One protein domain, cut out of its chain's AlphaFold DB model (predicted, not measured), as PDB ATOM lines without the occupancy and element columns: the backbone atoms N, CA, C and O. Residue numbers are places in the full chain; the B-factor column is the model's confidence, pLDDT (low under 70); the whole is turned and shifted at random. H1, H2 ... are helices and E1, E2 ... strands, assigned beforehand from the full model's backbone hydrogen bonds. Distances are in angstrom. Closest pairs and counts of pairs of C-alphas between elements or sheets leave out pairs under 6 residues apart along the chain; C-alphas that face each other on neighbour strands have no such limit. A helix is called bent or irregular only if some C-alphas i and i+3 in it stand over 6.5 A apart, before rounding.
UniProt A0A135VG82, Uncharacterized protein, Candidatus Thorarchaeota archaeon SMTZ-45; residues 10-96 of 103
ATOM      1  N   ASN A  10     -12.905  13.389 -43.577       70.50
ATOM      2  CA  ASN A  10     -13.926  12.357 -43.373       70.50
ATOM      3  C   ASN A  10     -14.371  12.226 -41.904       70.50
ATOM      4  O   ASN A  10     -15.538  11.979 -41.612       70.50
ATOM      5  N   GLY A  11     -13.456  12.375 -40.942       74.62
ATOM      6  CA  GLY A  11     -13.763  12.289 -39.515       74.62
ATOM      7  C   GLY A  11     -14.558  13.485 -38.982       74.62
ATOM      8  O   GLY A  11     -15.278  13.340 -37.990       74.62
ATOM      9  N   ILE A  12     -14.435  14.657 -39.609       77.62
ATOM     10  CA  ILE A  12     -15.216  15.858 -39.274       77.62
ATOM     11  C   ILE A  12     -16.599  15.767 -39.917       77.62
ATOM     12  O   ILE A  12     -17.604  16.008 -39.247       77.62
ATOM     13  N   GLU A  13     -16.660  15.362 -41.184       80.94
ATOM     14  CA  GLU A  13     -17.915  15.187 -41.914       80.94
ATOM     15  C   GLU A  13     -18.812  14.130 -41.257       80.94
ATOM     16  O   GLU A  13     -19.964  14.415 -40.933       80.94
ATOM     17  N   ASN A  14     -18.262  12.961 -40.911       85.50
ATOM     18  CA  ASN A  14     -19.004  11.913 -40.202       85.50
ATOM     19  C   ASN A  14     -19.564  12.392 -38.853       85.50
ATOM     20  O   ASN A  14     -20.683  12.049 -38.465       85.50
ATOM     21  N   ARG A  15     -18.789  13.204 -38.124       87.75
ATOM     22  CA  ARG A  15     -19.234  13.803 -36.861       87.75
ATOM     23  C   ARG A  15     -20.364  14.804 -37.082       87.75
ATOM     24  O   ARG A  15     -21.331  14.777 -36.323       87.75
ATOM     25  N   ARG A  16     -20.285  15.633 -38.126       88.62
ATOM     26  CA  ARG A  16     -21.358  16.564 -38.500       88.62
ATOM     27  C   ARG A  16     -22.640  15.818 -38.862       88.62
ATOM     28  O   ARG A  16     -23.658  16.081 -38.231       88.62
ATOM     29  N   ILE A  17     -22.571  14.831 -39.757       89.19
ATOM     30  CA  ILE A  17     -23.723  14.007 -40.169       89.19
ATOM     31  C   ILE A  17     -24.405  13.373 -38.951       89.19
ATOM     32  O   ILE A  17     -25.634  13.353 -38.838       89.19
ATOM     33  N   ARG A  18     -23.612  12.879 -37.991       92.19
ATOM     34  CA  ARG A  18     -24.148  12.307 -36.752       92.19
ATOM     35  C   ARG A  18     -24.915  13.341 -35.929       92.19
ATOM     36  O   ARG A  18     -25.987  13.019 -35.422       92.19
ATOM     37  N   ILE A  19     -24.394  14.559 -35.788       95.00
ATOM     38  CA  ILE A  19     -25.094  15.637 -35.078       95.00
ATOM     39  C   ILE A  19     -26.385  16.028 -35.808       95.00
ATOM     40  O   ILE A  19     -27.429  16.119 -35.163       95.00
ATOM     41  N   GLU A  20     -26.336  16.181 -37.133       95.00
ATOM     42  CA  GLU A  20     -27.497  16.482 -37.986       95.00
ATOM     43  C   GLU A  20     -28.597  15.427 -37.876       95.00
ATOM     44  O   GLU A  20     -29.781  15.756 -37.842       95.00
ATOM     45  N   SER A  21     -28.213  14.163 -37.721       95.12
ATOM     46  CA  SER A  21     -29.163  13.073 -37.511       95.12
ATOM     47  C   SER A  21     -29.749  13.090 -36.094       95.12
ATOM     48  O   SER A  21     -30.960  12.960 -35.915       95.12
ATOM     49  N   LEU A  22     -28.903  13.266 -35.071       96.00
ATOM     50  CA  LEU A  22     -29.328  13.257 -33.668       96.00
ATOM     51  C   LEU A  22     -30.238  14.439 -33.322       96.00
ATOM     52  O   LEU A  22     -31.161  14.272 -32.526       96.00
ATOM     53  N   GLY A  23     -30.021  15.607 -33.934       96.94
ATOM     54  CA  GLY A  23     -30.803  16.821 -33.681       96.94
ATOM     55  C   GLY A  23     -32.316  16.652 -33.868       96.94
ATOM     56  O   GLY A  23     -33.101  17.361 -33.242       96.94
ATOM     57  N   ARG A  24     -32.752  15.658 -34.648       97.06
ATOM     58  CA  ARG A  24     -34.170  15.352 -34.906       97.06
ATOM     59  C   ARG A  24     -34.918  14.739 -33.724       97.06
ATOM     60  O   ARG A  24     -36.144  14.739 -33.715       97.06
ATOM     61  N   ILE A  25     -34.207  14.211 -32.725       97.00
ATOM     62  CA  ILE A  25     -34.823  13.446 -31.624       97.00
ATOM     63  C   ILE A  25     -34.532  14.004 -30.225       97.00
ATOM     64  O   ILE A  25     -35.022  13.453 -29.238       97.00
ATOM     65  N   ILE A  26     -33.751  15.083 -30.116       97.56
ATOM     66  CA  ILE A  26     -33.332  15.628 -28.818       97.56
ATOM     67  C   ILE A  26     -34.517  16.231 -28.066       97.56
ATOM     68  O   ILE A  26     -35.221  17.108 -28.564       97.56
ATOM     69  N   LYS A  27     -34.689  15.799 -26.823       96.44
ATOM     70  CA  LYS A  27     -35.612  16.364 -25.836       96.44
ATOM     71  C   LYS A  27     -34.836  17.152 -24.786       96.44
ATOM     72  O   LYS A  27     -33.626  16.989 -24.632       96.44
ATOM     73  N   GLN A  28     -35.555  17.943 -23.996       96.38
ATOM     74  CA  GLN A  28     -34.985  18.824 -22.974       96.38
ATOM     75  C   GLN A  28     -34.010  18.102 -22.026       96.38
ATOM     76  O   GLN A  28     -32.912  18.593 -21.779       96.38
ATOM     77  N   LEU A  29     -34.358  16.895 -21.559       97.25
ATOM     78  CA  LEU A  29     -33.505  16.094 -20.664       97.25
ATOM     79  C   LEU A  29     -32.157  15.696 -21.291       97.25
ATOM     80  O   LEU A  29     -31.183  15.478 -20.578       97.25
ATOM     81  N   GLN A  30     -32.086  15.594 -22.619       97.38
ATOM     82  CA  GLN A  30     -30.884  15.184 -23.355       97.38
ATOM     83  C   GLN A  30     -30.042  16.383 -23.804       97.38
ATOM     84  O   GLN A  30     -28.901  16.201 -24.238       97.38
ATOM     85  N   ARG A  31     -30.579  17.604 -23.686       96.25
ATOM     86  CA  ARG A  31     -29.949  18.835 -24.169       96.25
ATOM     87  C   ARG A  31     -28.511  19.017 -23.656       96.25
ATOM     88  O   ARG A  31     -27.642  19.216 -24.500       96.25
ATOM     89  N   PRO A  32     -28.187  18.856 -22.355       97.31
ATOM     90  CA  PRO A  32     -26.811  19.044 -21.879       97.31
ATOM     91  C   PRO A  32     -25.813  18.046 -22.484       97.31
ATOM     92  O   PRO A  32     -24.667  18.391 -22.772       97.31
ATOM     93  N   HIS A  33     -26.244  16.801 -22.705       96.56
ATOM     94  CA  HIS A  33     -25.402  15.791 -23.345       96.56
ATOM     95  C   HIS A  33     -25.178  16.118 -24.824       96.56
ATOM     96  O   HIS A  33     -24.060  16.015 -25.325       96.56
ATOM     97  N   PHE A  34     -26.226  16.570 -25.513       97.44
ATOM     98  CA  PHE A  34     -26.126  16.995 -26.902       97.44
ATOM     99  C   PHE A  34     -25.217  18.224 -27.067       97.44
ATOM    100  O   PHE A  34     -24.365  18.227 -27.949       97.44
ATOM    101  N   GLU A  35     -25.292  19.210 -26.164       97.06
ATOM    102  CA  GLU A  35     -24.367  20.356 -26.123       97.06
ATOM    103  C   GLU A  35     -22.898  19.904 -26.039       97.06
ATOM    104  O   GLU A  35     -22.041  20.416 -26.765       97.06
ATOM    105  N   LYS A  36     -22.597  18.897 -25.207       95.75
ATOM    106  CA  LYS A  36     -21.249  18.319 -25.118       95.75
ATOM    107  C   LYS A  36     -20.803  17.708 -26.453       95.75
ATOM    108  O   LYS A  36     -19.700  18.000 -26.909       95.75
ATOM    109  N   LEU A  37     -21.668  16.927 -27.104       94.25
ATOM    110  CA  LEU A  37     -21.362  16.319 -28.404       94.25
ATOM    111  C   LEU A  37     -21.084  17.376 -29.481       94.25
ATOM    112  O   LEU A  37     -20.115  17.247 -30.230       94.25
ATOM    113  N   ILE A  38     -21.889  18.441 -29.535       95.06
ATOM    114  CA  ILE A  38     -21.684  19.577 -30.448       95.06
ATOM    115  C   ILE A  38     -20.318  20.216 -30.195       95.06
ATOM    116  O   ILE A  38     -19.569  20.461 -31.140       95.06
ATOM    117  N   ARG A  39     -19.958  20.446 -28.926       94.31
ATOM    118  CA  ARG A  39     -18.696  21.095 -28.540       94.31
ATOM    119  C   ARG A  39     -17.461  20.338 -29.042       94.31
ATOM    120  O   ARG A  39     -16.465  20.988 -29.371       94.31
ATOM    121  N   GLU A  40     -17.548  19.012 -29.111       89.94
ATOM    122  CA  GLU A  40     -16.492  18.089 -29.554       89.94
ATOM    123  C   GLU A  40     -16.498  17.826 -31.074       89.94
ATOM    124  O   GLU A  40     -15.502  17.352 -31.627       89.94
ATOM    125  N   SER A  41     -17.613  18.118 -31.752       87.81
ATOM    126  CA  SER A  41     -17.866  17.673 -33.130       87.81
ATOM    127  C   SER A  41     -17.958  18.802 -34.148       87.81
ATOM    128  O   SER A  41     -17.538  18.626 -35.289       87.81
ATOM    129  N   ILE A  42     -18.533  19.945 -33.768       84.50
ATOM    130  CA  ILE A  42     -18.859  21.020 -34.705       84.50
ATOM    131  C   ILE A  42     -17.767  22.086 -34.734       84.50
ATOM    132  O   ILE A  42     -17.294  22.586 -33.708       84.50
ATOM    133  N   ILE A  43     -17.441  22.470 -35.963       84.19
ATOM    134  CA  ILE A  43     -16.638  23.632 -36.336       84.19
ATOM    135  C   ILE A  43     -17.483  24.571 -37.209       84.19
ATOM    136  O   ILE A  43     -18.570  24.195 -37.652       84.19
ATOM    137  N   SER A  44     -16.984  25.781 -37.470       87.44
ATOM    138  CA  SER A  44     -17.609  26.740 -38.395       87.44
ATOM    139  C   SER A  44     -17.952  26.095 -39.749       87.44
ATOM    140  O   SER A  44     -17.199  25.257 -40.248       87.44
ATOM    141  N   GLY A  45     -19.077  26.484 -40.351       90.62
ATOM    142  CA  GLY A  45     -19.557  25.909 -41.612       90.62
ATOM    143  C   GLY A  45     -21.077  25.807 -41.707       90.62
ATOM    144  O   GLY A  45     -21.806  26.448 -40.951       90.62
ATOM    145  N   ILE A  46     -21.555  25.008 -42.660       93.50
ATOM    146  CA  ILE A  46     -22.987  24.748 -42.855       93.50
ATOM    147  C   ILE A  46     -23.409  23.578 -41.967       93.50
ATOM    148  O   ILE A  46     -22.697  22.574 -41.907       93.50
ATOM    149  N   ILE A  47     -24.547  23.724 -41.292       94.94
ATOM    150  CA  ILE A  47     -25.174  22.675 -40.482       94.94
ATOM    151  C   ILE A  47     -26.620  22.537 -40.933       94.94
ATOM    152  O   ILE A  47     -27.377  23.512 -40.906       94.94
ATOM    153  N   ASP A  48     -26.992  21.332 -41.346       95.75
ATOM    154  CA  ASP A  48     -28.361  21.003 -41.713       95.75
ATOM    155  C   ASP A  48     -29.198  20.732 -40.455       95.75
ATOM    156  O   ASP A  48     -29.028  19.728 -39.760       95.75
ATOM    157  N   ILE A  49     -30.092  21.670 -40.152       96.56
ATOM    158  CA  ILE A  49     -31.023  21.615 -39.025       96.56
ATOM    159  C   ILE A  49     -32.438  21.202 -39.449       96.56
ATOM    160  O   ILE A  49     -33.382  21.341 -38.665       96.56
ATOM    161  N   THR A  50     -32.604  20.698 -40.676       95.44
ATOM    162  CA  THR A  50     -33.908  20.254 -41.178       95.44
ATOM    163  C   THR A  50     -34.489  19.191 -40.247       95.44
ATOM    164  O   THR A  50     -33.815  18.225 -39.868       95.44
ATOM    165  N   ASP A  51     -35.745  19.397 -39.848       95.81
ATOM    166  CA  ASP A  51     -36.495  18.555 -38.905       95.81
ATOM    167  C   ASP A  51     -35.889  18.439 -37.498       95.81
ATOM    168  O   ASP A  51     -36.307  17.598 -36.701       95.81
ATOM    169  N   TRP A  52     -34.927  19.291 -37.137       97.38
ATOM    170  CA  TRP A  52     -34.409  19.304 -35.773       97.38
ATOM    171  C   TRP A  52     -35.480  19.711 -34.771       97.38
ATOM    172  O   TRP A  52     -36.341  20.554 -35.050       97.38
ATOM    173  N   THR A  53     -35.390  19.173 -33.560       97.44
ATOM    174  CA  THR A  53     -36.213  19.652 -32.452       97.44
ATOM    175  C   THR A  53     -35.765  21.046 -32.022       97.44
ATOM    176  O   THR A  53     -34.617  21.454 -32.224       97.44
ATOM    177  N   ILE A  54     -36.660  21.786 -31.367       96.31
ATOM    178  CA  ILE A  54     -36.309  23.098 -30.815       96.31
ATOM    179  C   ILE A  54     -35.166  23.001 -29.790       96.31
ATOM    180  O   ILE A  54     -34.275  23.845 -29.772       96.31
ATOM    181  N   GLU A  55     -35.129  21.932 -28.992       97.12
ATOM    182  CA  GLU A  55     -34.080  21.715 -27.990       97.12
ATOM    183  C   GLU A  55     -32.707  21.467 -28.627       97.12
ATOM    184  O   GLU A  55     -31.696  21.941 -28.106       97.12
ATOM    185  N   ALA A  56     -32.659  20.800 -29.784       97.56
ATOM    186  CA  ALA A  56     -31.428  20.647 -30.554       97.56
ATOM    187  C   ALA A  56     -30.927  21.986 -31.117       97.56
ATOM    188  O   ALA A  56     -29.736  22.284 -31.016       97.56
ATOM    189  N   VAL A  57     -31.823  22.818 -31.662       96.50
ATOM    190  CA  VAL A  57     -31.458  24.155 -32.167       96.50
ATOM    191  C   VAL A  57     -30.929  25.033 -31.033       96.50
ATOM    192  O   VAL A  57     -29.882  25.661 -31.175       96.50
ATOM    193  N   ARG A  58     -31.591  25.029 -29.873       96.12
ATOM    194  CA  ARG A  58     -31.149  25.786 -28.694       96.12
ATOM    195  C   ARG A  58     -29.772  25.341 -28.195       96.12
ATOM    196  O   ARG A  58     -28.935  26.187 -27.881       96.12
ATOM    197  N   ALA A  59     -29.517  24.031 -28.151       96.75
ATOM    198  CA  ALA A  59     -28.197  23.489 -27.824       96.75
ATOM    199  C   ALA A  59     -27.120  23.984 -28.800       96.75
ATOM    200  O   ALA A  59     -26.058  24.439 -28.375       96.75
ATOM    201  N   LEU A  60     -27.409  23.929 -30.103       96.00
ATOM    202  CA  LEU A  60     -26.485  24.371 -31.142       96.00
ATOM    203  C   LEU A  60     -26.148  25.851 -31.010       96.00
ATOM    204  O   LEU A  60     -24.973  26.195 -30.915       96.00
ATOM    205  N   LEU A  61     -27.160  26.719 -30.947       95.31
ATOM    206  CA  LEU A  61     -26.951  28.163 -30.839       95.31
ATOM    207  C   LEU A  61     -26.142  28.532 -29.601       95.31
ATOM    208  O   LEU A  61     -25.241  29.360 -29.697       95.31
ATOM    209  N   LYS A  62     -26.422  27.892 -28.461       94.94
ATOM    210  CA  LYS A  62     -25.670  28.111 -27.226       94.94
ATOM    211  C   LYS A  62     -24.192  27.767 -27.400       94.94
ATOM    212  O   LYS A  62     -23.339  28.612 -27.151       94.94
ATOM    213  N   VAL A  63     -23.876  26.561 -27.873       94.75
ATOM    214  CA  VAL A  63     -22.475  26.136 -28.035       94.75
ATOM    215  C   VAL A  63     -21.754  26.979 -29.086       94.75
ATOM    216  O   VAL A  63     -20.580  27.316 -28.920       94.75
ATOM    217  N   CYS A  64     -22.436  27.348 -30.168       93.44
ATOM    218  CA  CYS A  64     -21.844  28.189 -31.196       93.44
ATOM    219  C   CYS A  64     -21.627  29.630 -30.720       93.44
ATOM    220  O   CYS A  64     -20.599  30.207 -31.070       93.44
ATOM    221  N   ALA A  65     -22.508  30.175 -29.877       93.12
ATOM    222  CA  ALA A  65     -22.296  31.457 -29.209       93.12
ATOM    223  C   ALA A  65     -21.096  31.401 -28.247       93.12
ATOM    224  O   ALA A  65     -20.194  32.228 -28.359       93.12
ATOM    225  N   GLU A  66     -21.028  30.386 -27.375       92.94
ATOM    226  CA  GLU A  66     -19.925  30.176 -26.418       92.94
ATOM    227  C   GLU A  66     -18.555  30.089 -27.111       92.94
ATOM    228  O   GLU A  66     -17.565  30.633 -26.626       92.94
ATOM    229  N   LYS A  67     -18.491  29.398 -28.255       91.25
ATOM    230  CA  LYS A  67     -17.254  29.189 -29.023       91.25
ATOM    231  C   LYS A  67     -17.040  30.219 -30.139       91.25
ATOM    232  O   LYS A  67     -16.069  30.094 -30.884       91.25
ATOM    233  N   ASN A  68     -17.934  31.199 -30.284       90.25
ATOM    234  CA  ASN A  68     -17.939  32.186 -31.368       90.25
ATOM    235  C   ASN A  68     -17.802  31.555 -32.777       90.25
ATOM    236  O   ASN A  68     -17.017  32.006 -33.616       90.25
ATOM    237  N   LEU A  69     -18.539  30.466 -33.028       91.12
ATOM    238  CA  LEU A  69     -18.496  29.729 -34.295       91.12
ATOM    239  C   LEU A  69     -19.336  30.420 -35.366       91.12
ATOM    240  O   LEU A  69     -20.503  30.748 -35.151       91.12
ATOM    241  N   LYS A  70     -18.769  30.562 -36.563       91.00
ATOM    242  CA  LYS A  70     -19.471  31.120 -37.723       91.00
ATOM    243  C   LYS A  70     -20.184  29.990 -38.452       91.00
ATOM    244  O   LYS A  70     -19.549  29.244 -39.198       91.00
ATOM    245  N   ILE A  71     -21.483  29.843 -38.208       91.56
ATOM    246  CA  ILE A  71     -22.293  28.798 -38.838       91.56
ATOM    247  C   ILE A  71     -23.341  29.394 -39.774       91.56
ATOM    248  O   ILE A  71     -23.854  30.492 -39.551       91.56
ATOM    249  N   THR A  72     -23.669  28.635 -40.811       94.62
ATOM    250  CA  THR A  72     -24.882  28.825 -41.606       94.62
ATOM    251  C   THR A  72     -25.814  27.665 -41.302       94.62
ATOM    252  O   THR A  72     -25.432  26.506 -41.454       94.62
ATOM    253  N   LEU A  73     -27.023  27.970 -40.852       95.31
ATOM    254  CA  LEU A  73     -28.055  26.974 -40.606       95.31
ATOM    255  C   LEU A  73     -28.822  26.748 -41.903       95.31
ATOM    256  O   LEU A  73     -29.281  27.709 -42.520       95.31
ATOM    257  N   LYS A  74     -28.962  25.490 -42.307       95.81
ATOM    258  CA  LYS A  74     -29.819  25.084 -43.420       95.81
ATOM    259  C   LYS A  74     -31.065  24.412 -42.855       95.81
ATOM    260  O   LYS A  74     -30.940  23.459 -42.098       95.81
ATOM    261  N   ASP A  75     -32.244  24.893 -43.224       94.38
ATOM    262  CA  ASP A  75     -33.531  24.304 -42.843       94.38
ATOM    263  C   ASP A  75     -34.404  24.132 -44.091       94.38
ATOM    264  O   ASP A  75     -34.974  25.093 -44.620       94.38
ATOM    265  N   GLY A  76     -34.426  22.909 -44.624       91.81
ATOM    266  CA  GLY A  76     -34.970  22.599 -45.939       91.81
ATOM    267  C   GLY A  76     -34.244  23.386 -47.033       91.81
ATOM    268  O   GLY A  76     -33.064  23.158 -47.314       91.81
ATOM    269  N   THR A  77     -34.955  24.323 -47.659       92.19
ATOM    270  CA  THR A  77     -34.422  25.232 -48.688       92.19
ATOM    271  C   THR A  77     -33.944  26.575 -48.130       92.19
ATOM    272  O   THR A  77     -33.364  27.370 -48.870       92.19
ATOM    273  N   ARG A  78     -34.174  26.849 -46.839       92.88
ATOM    274  CA  ARG A  78     -33.819  28.118 -46.193       92.88
ATOM    275  C   ARG A  78     -32.390  28.067 -45.669       92.88
ATOM    276  O   ARG A  78     -31.986  27.078 -45.065       92.88
ATOM    277  N   TYR A  79     -31.658  29.163 -45.847       94.12
ATOM    278  CA  TYR A  79     -30.312  29.344 -45.306       94.12
ATOM    279  C   TYR A  79     -30.280  30.581 -44.415       94.12
ATOM    280  O   TYR A  79     -30.666  31.669 -44.836       94.12
ATOM    281  N   ILE A  80     -29.813  30.407 -43.183       92.56
ATOM    282  CA  ILE A  80     -29.760  31.448 -42.160       92.56
ATOM    283  C   ILE A  80     -28.307  31.597 -41.731       92.56
ATOM    284  O   ILE A  80     -27.726  30.696 -41.123       92.56
ATOM    285  N   MET A  81     -27.713  32.745 -42.038       91.31
ATOM    286  CA  MET A  81     -26.357  33.066 -41.610       91.31
ATOM    287  C   MET A  81     -26.403  33.923 -40.348       91.31
ATOM    288  O   MET A  81     -26.910  35.044 -40.359       91.31
ATOM    289  N   LEU A  82     -25.838  33.408 -39.258       85.31
ATOM    290  CA  LEU A  82     -25.751  34.152 -38.007       85.31
ATOM    291  C   LEU A  82     -24.499  35.030 -38.019       85.31
ATOM    292  O   LEU A  82     -23.379  34.548 -37.859       85.31
ATOM    293  N   VAL A  83     -24.696  36.334 -38.216       80.56
ATOM    294  CA  VAL A  83     -23.599  37.319 -38.228       80.56
ATOM    295  C   VAL A  83     -23.083  37.587 -36.812       80.56
ATOM    296  O   VAL A  83     -21.882  37.762 -36.608       80.56
ATOM    297  N   LYS A  84     -23.986  37.610 -35.825       85.12
ATOM    298  CA  LYS A  84     -23.677  37.724 -34.395       85.12
ATOM    299  C   LYS A  84     -24.689  36.929 -33.585       85.12
ATOM    300  O   LYS A  84     -25.877  36.946 -33.898       85.12
ATOM    301  N   TYR A  85     -24.218  36.297 -32.517       86.94
ATOM    302  CA  TYR A  85     -25.103  35.692 -31.532       86.94
ATOM    303  C   TYR A  85     -25.612  36.767 -30.573       86.94
ATOM    304  O   TYR A  85     -24.819  37.593 -30.104       86.94
ATOM    305  N   PRO A  86     -26.920  36.789 -30.281       86.19
ATOM    306  CA  PRO A  86     -27.444  37.657 -29.247       86.19
ATOM    307  C   PRO A  86     -27.005  37.139 -27.866       86.19
ATOM    308  O   PRO A  86     -26.587  35.989 -27.720       86.19
ATOM    309  N   LYS A  87     -27.075  37.996 -26.844       81.62
ATOM    310  CA  LYS A  87     -26.688  37.619 -25.476       81.62
ATOM    311  C   LYS A  87     -27.672  36.602 -24.895       81.62
ATOM    312  O   LYS A  87     -28.865  36.698 -25.163       81.62
ATOM    313  N   ASP A  88     -27.149  35.695 -24.074       75.00
ATOM    314  CA  ASP A  88     -27.779  34.546 -23.403       75.00
ATOM    315  C   ASP A  88     -29.313  34.463 -23.456       75.00
ATOM    316  O   ASP A  88     -29.857  33.559 -24.084       75.00
ATOM    317  N   GLN A  89     -30.029  35.412 -22.844       74.56
ATOM    318  CA  GLN A  89     -31.497  35.372 -22.743       74.56
ATOM    319  C   GLN A  89     -32.222  35.384 -24.099       74.56
ATOM    320  O   GLN A  89     -33.323  34.856 -24.217       74.56
ATOM    321  N   MET A  90     -31.613  35.956 -25.137       88.44
ATOM    322  CA  MET A  90     -32.211  36.063 -26.469       88.44
ATOM    323  C   MET A  90     -31.906  34.861 -27.374       88.44
ATOM    324  O   MET A  90     -32.498  34.756 -28.449       88.44
ATOM    325  N   LEU A  91     -31.013  33.948 -26.973       90.44
ATOM    326  CA  LEU A  91     -30.694  32.757 -27.774       90.44
ATOM    327  C   LEU A  91     -31.891  31.811 -27.895       90.44
ATOM    328  O   LEU A  91     -32.113  31.226 -28.952       90.44
ATOM    329  N   GLU A  92     -32.686  31.693 -26.835       91.06
ATOM    330  CA  GLU A  92     -33.905  30.880 -26.834       91.06
ATOM    331  C   GLU A  92     -34.957  31.463 -27.790       91.06
ATOM    332  O   GLU A  92     -35.552  30.729 -28.578       91.06
ATOM    333  N   SER A  93     -35.134  32.790 -27.786       91.31
ATOM    334  CA  SER A  93     -36.033  33.483 -28.718       91.31
ATOM    335  C   SER A  93     -35.572  33.338 -30.166       91.31
ATOM    336  O   SER A  93     -36.387  33.045 -31.035       91.31
ATOM    337  N   LEU A  94     -34.265  33.465 -30.419       91.94
ATOM    338  CA  LEU A  94     -33.687  33.230 -31.742       91.94
ATOM    339  C   LEU A  94     -33.933  31.790 -32.212       91.94
ATOM    340  O   LEU A  94     -34.303  31.583 -33.364       91.94
ATOM    341  N   ALA A  95     -33.774  30.795 -31.334       93.38
ATOM    342  CA  ALA A  95     -34.068  29.403 -31.674       93.38
ATOM    343  C   ALA A  95     -35.534  29.214 -32.085       93.38
ATOM    344  O   ALA A  95     -35.817  28.507 -33.054       93.38
ATOM    345  N   ASN A  96     -36.458  29.851 -31.357       92.56
ATOM    346  CA  ASN A  96     -37.882  29.792 -31.668       92.56
ATOM    347  C   ASN A  96     -38.175  30.449 -33.027       92.56
ATOM    348  O   ASN A  96     -38.833  29.814 -33.842       92.56
TER     349      ASN A  96
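This is residues 10 to 96 of the 103 residues of an uncharacterized protein of Candidatus Thorarchaeota archaeon SMTZ-45 (UniProt A0A135VG82). A small wall of three strands stands to one side of an arc of four helices: H1 beside the edge strand E1, then H2, H3 and H4, with H3 in the middle of the domain between H2 and H4. The 87 printed residues hold H1, H2, E1, H3, E2, E3 and H4 along the chain, a mixed class of helices and strands. The sheet is mixed, in the order E1 E2 E3. The whole is compact, with a radius of gyration of the C-alphas of 11.7 A, and spans 34 by 28 by 25 A.

E1 is residues 45 to 48, E2 71 to 75, 12.7 A long, and E3 78 to 81. H1, residues 10 to 22, is 18.2 A long and begins at C-alpha 10 (-13.926, 12.357, -43.373). H2, residues 28 to 41, is 19.9 A, and H3, residues 54 to 66, is 18.4 A. H4, residues 89 to 96, ends at C-alpha 96 (-37.882, 29.792, -31.668). H2 is irregular, with C-alphas 29 and 32 7.4 A apart; H4 only just, with C-alphas 89 and 92 6.54 A apart.

E1 and E2 are parallel, with N 47 and O 72 at 2.9 A; E1, H3 and E2 form a strand-helix-strand unit, parallel neighbour strands joined through a helix, with a right-handed crossover. E2 and E3 form an antiparallel hairpin, with N 73 and O 80 at 2.8 A. H1 only grazes the sheet with residues 16 to 21, and H3 with residues 57 to 65. H3 touches H2 at a steep tilt of 43 degrees, the closest C-alphas those of Ala 59 and Glu 35, 5.2 A. H3 touches H4 at a steep tilt of 44 degrees, the closest C-alphas those of Arg 58 and Ala 95, 5.5 A. H1 and H2 form a helical hairpin, a shallow tilt of 12 degrees, in which H2 touches H1 with residues 37 to 41 alone; the closest C-alphas are those of Arg 15 and Ser 41, 5.5 A. Every O i to N i+4 pair is within hydrogen-bond range in H3, against 8 of 9 in H1, 8 of 10 in H2 and 3 of 4 in H4.

The C-alphas farthest apart, of Asn 10 and Gln 89, are 35.6 A apart. The printed part has no cut, no link is long, and no printed residue has a pLDDT under 70.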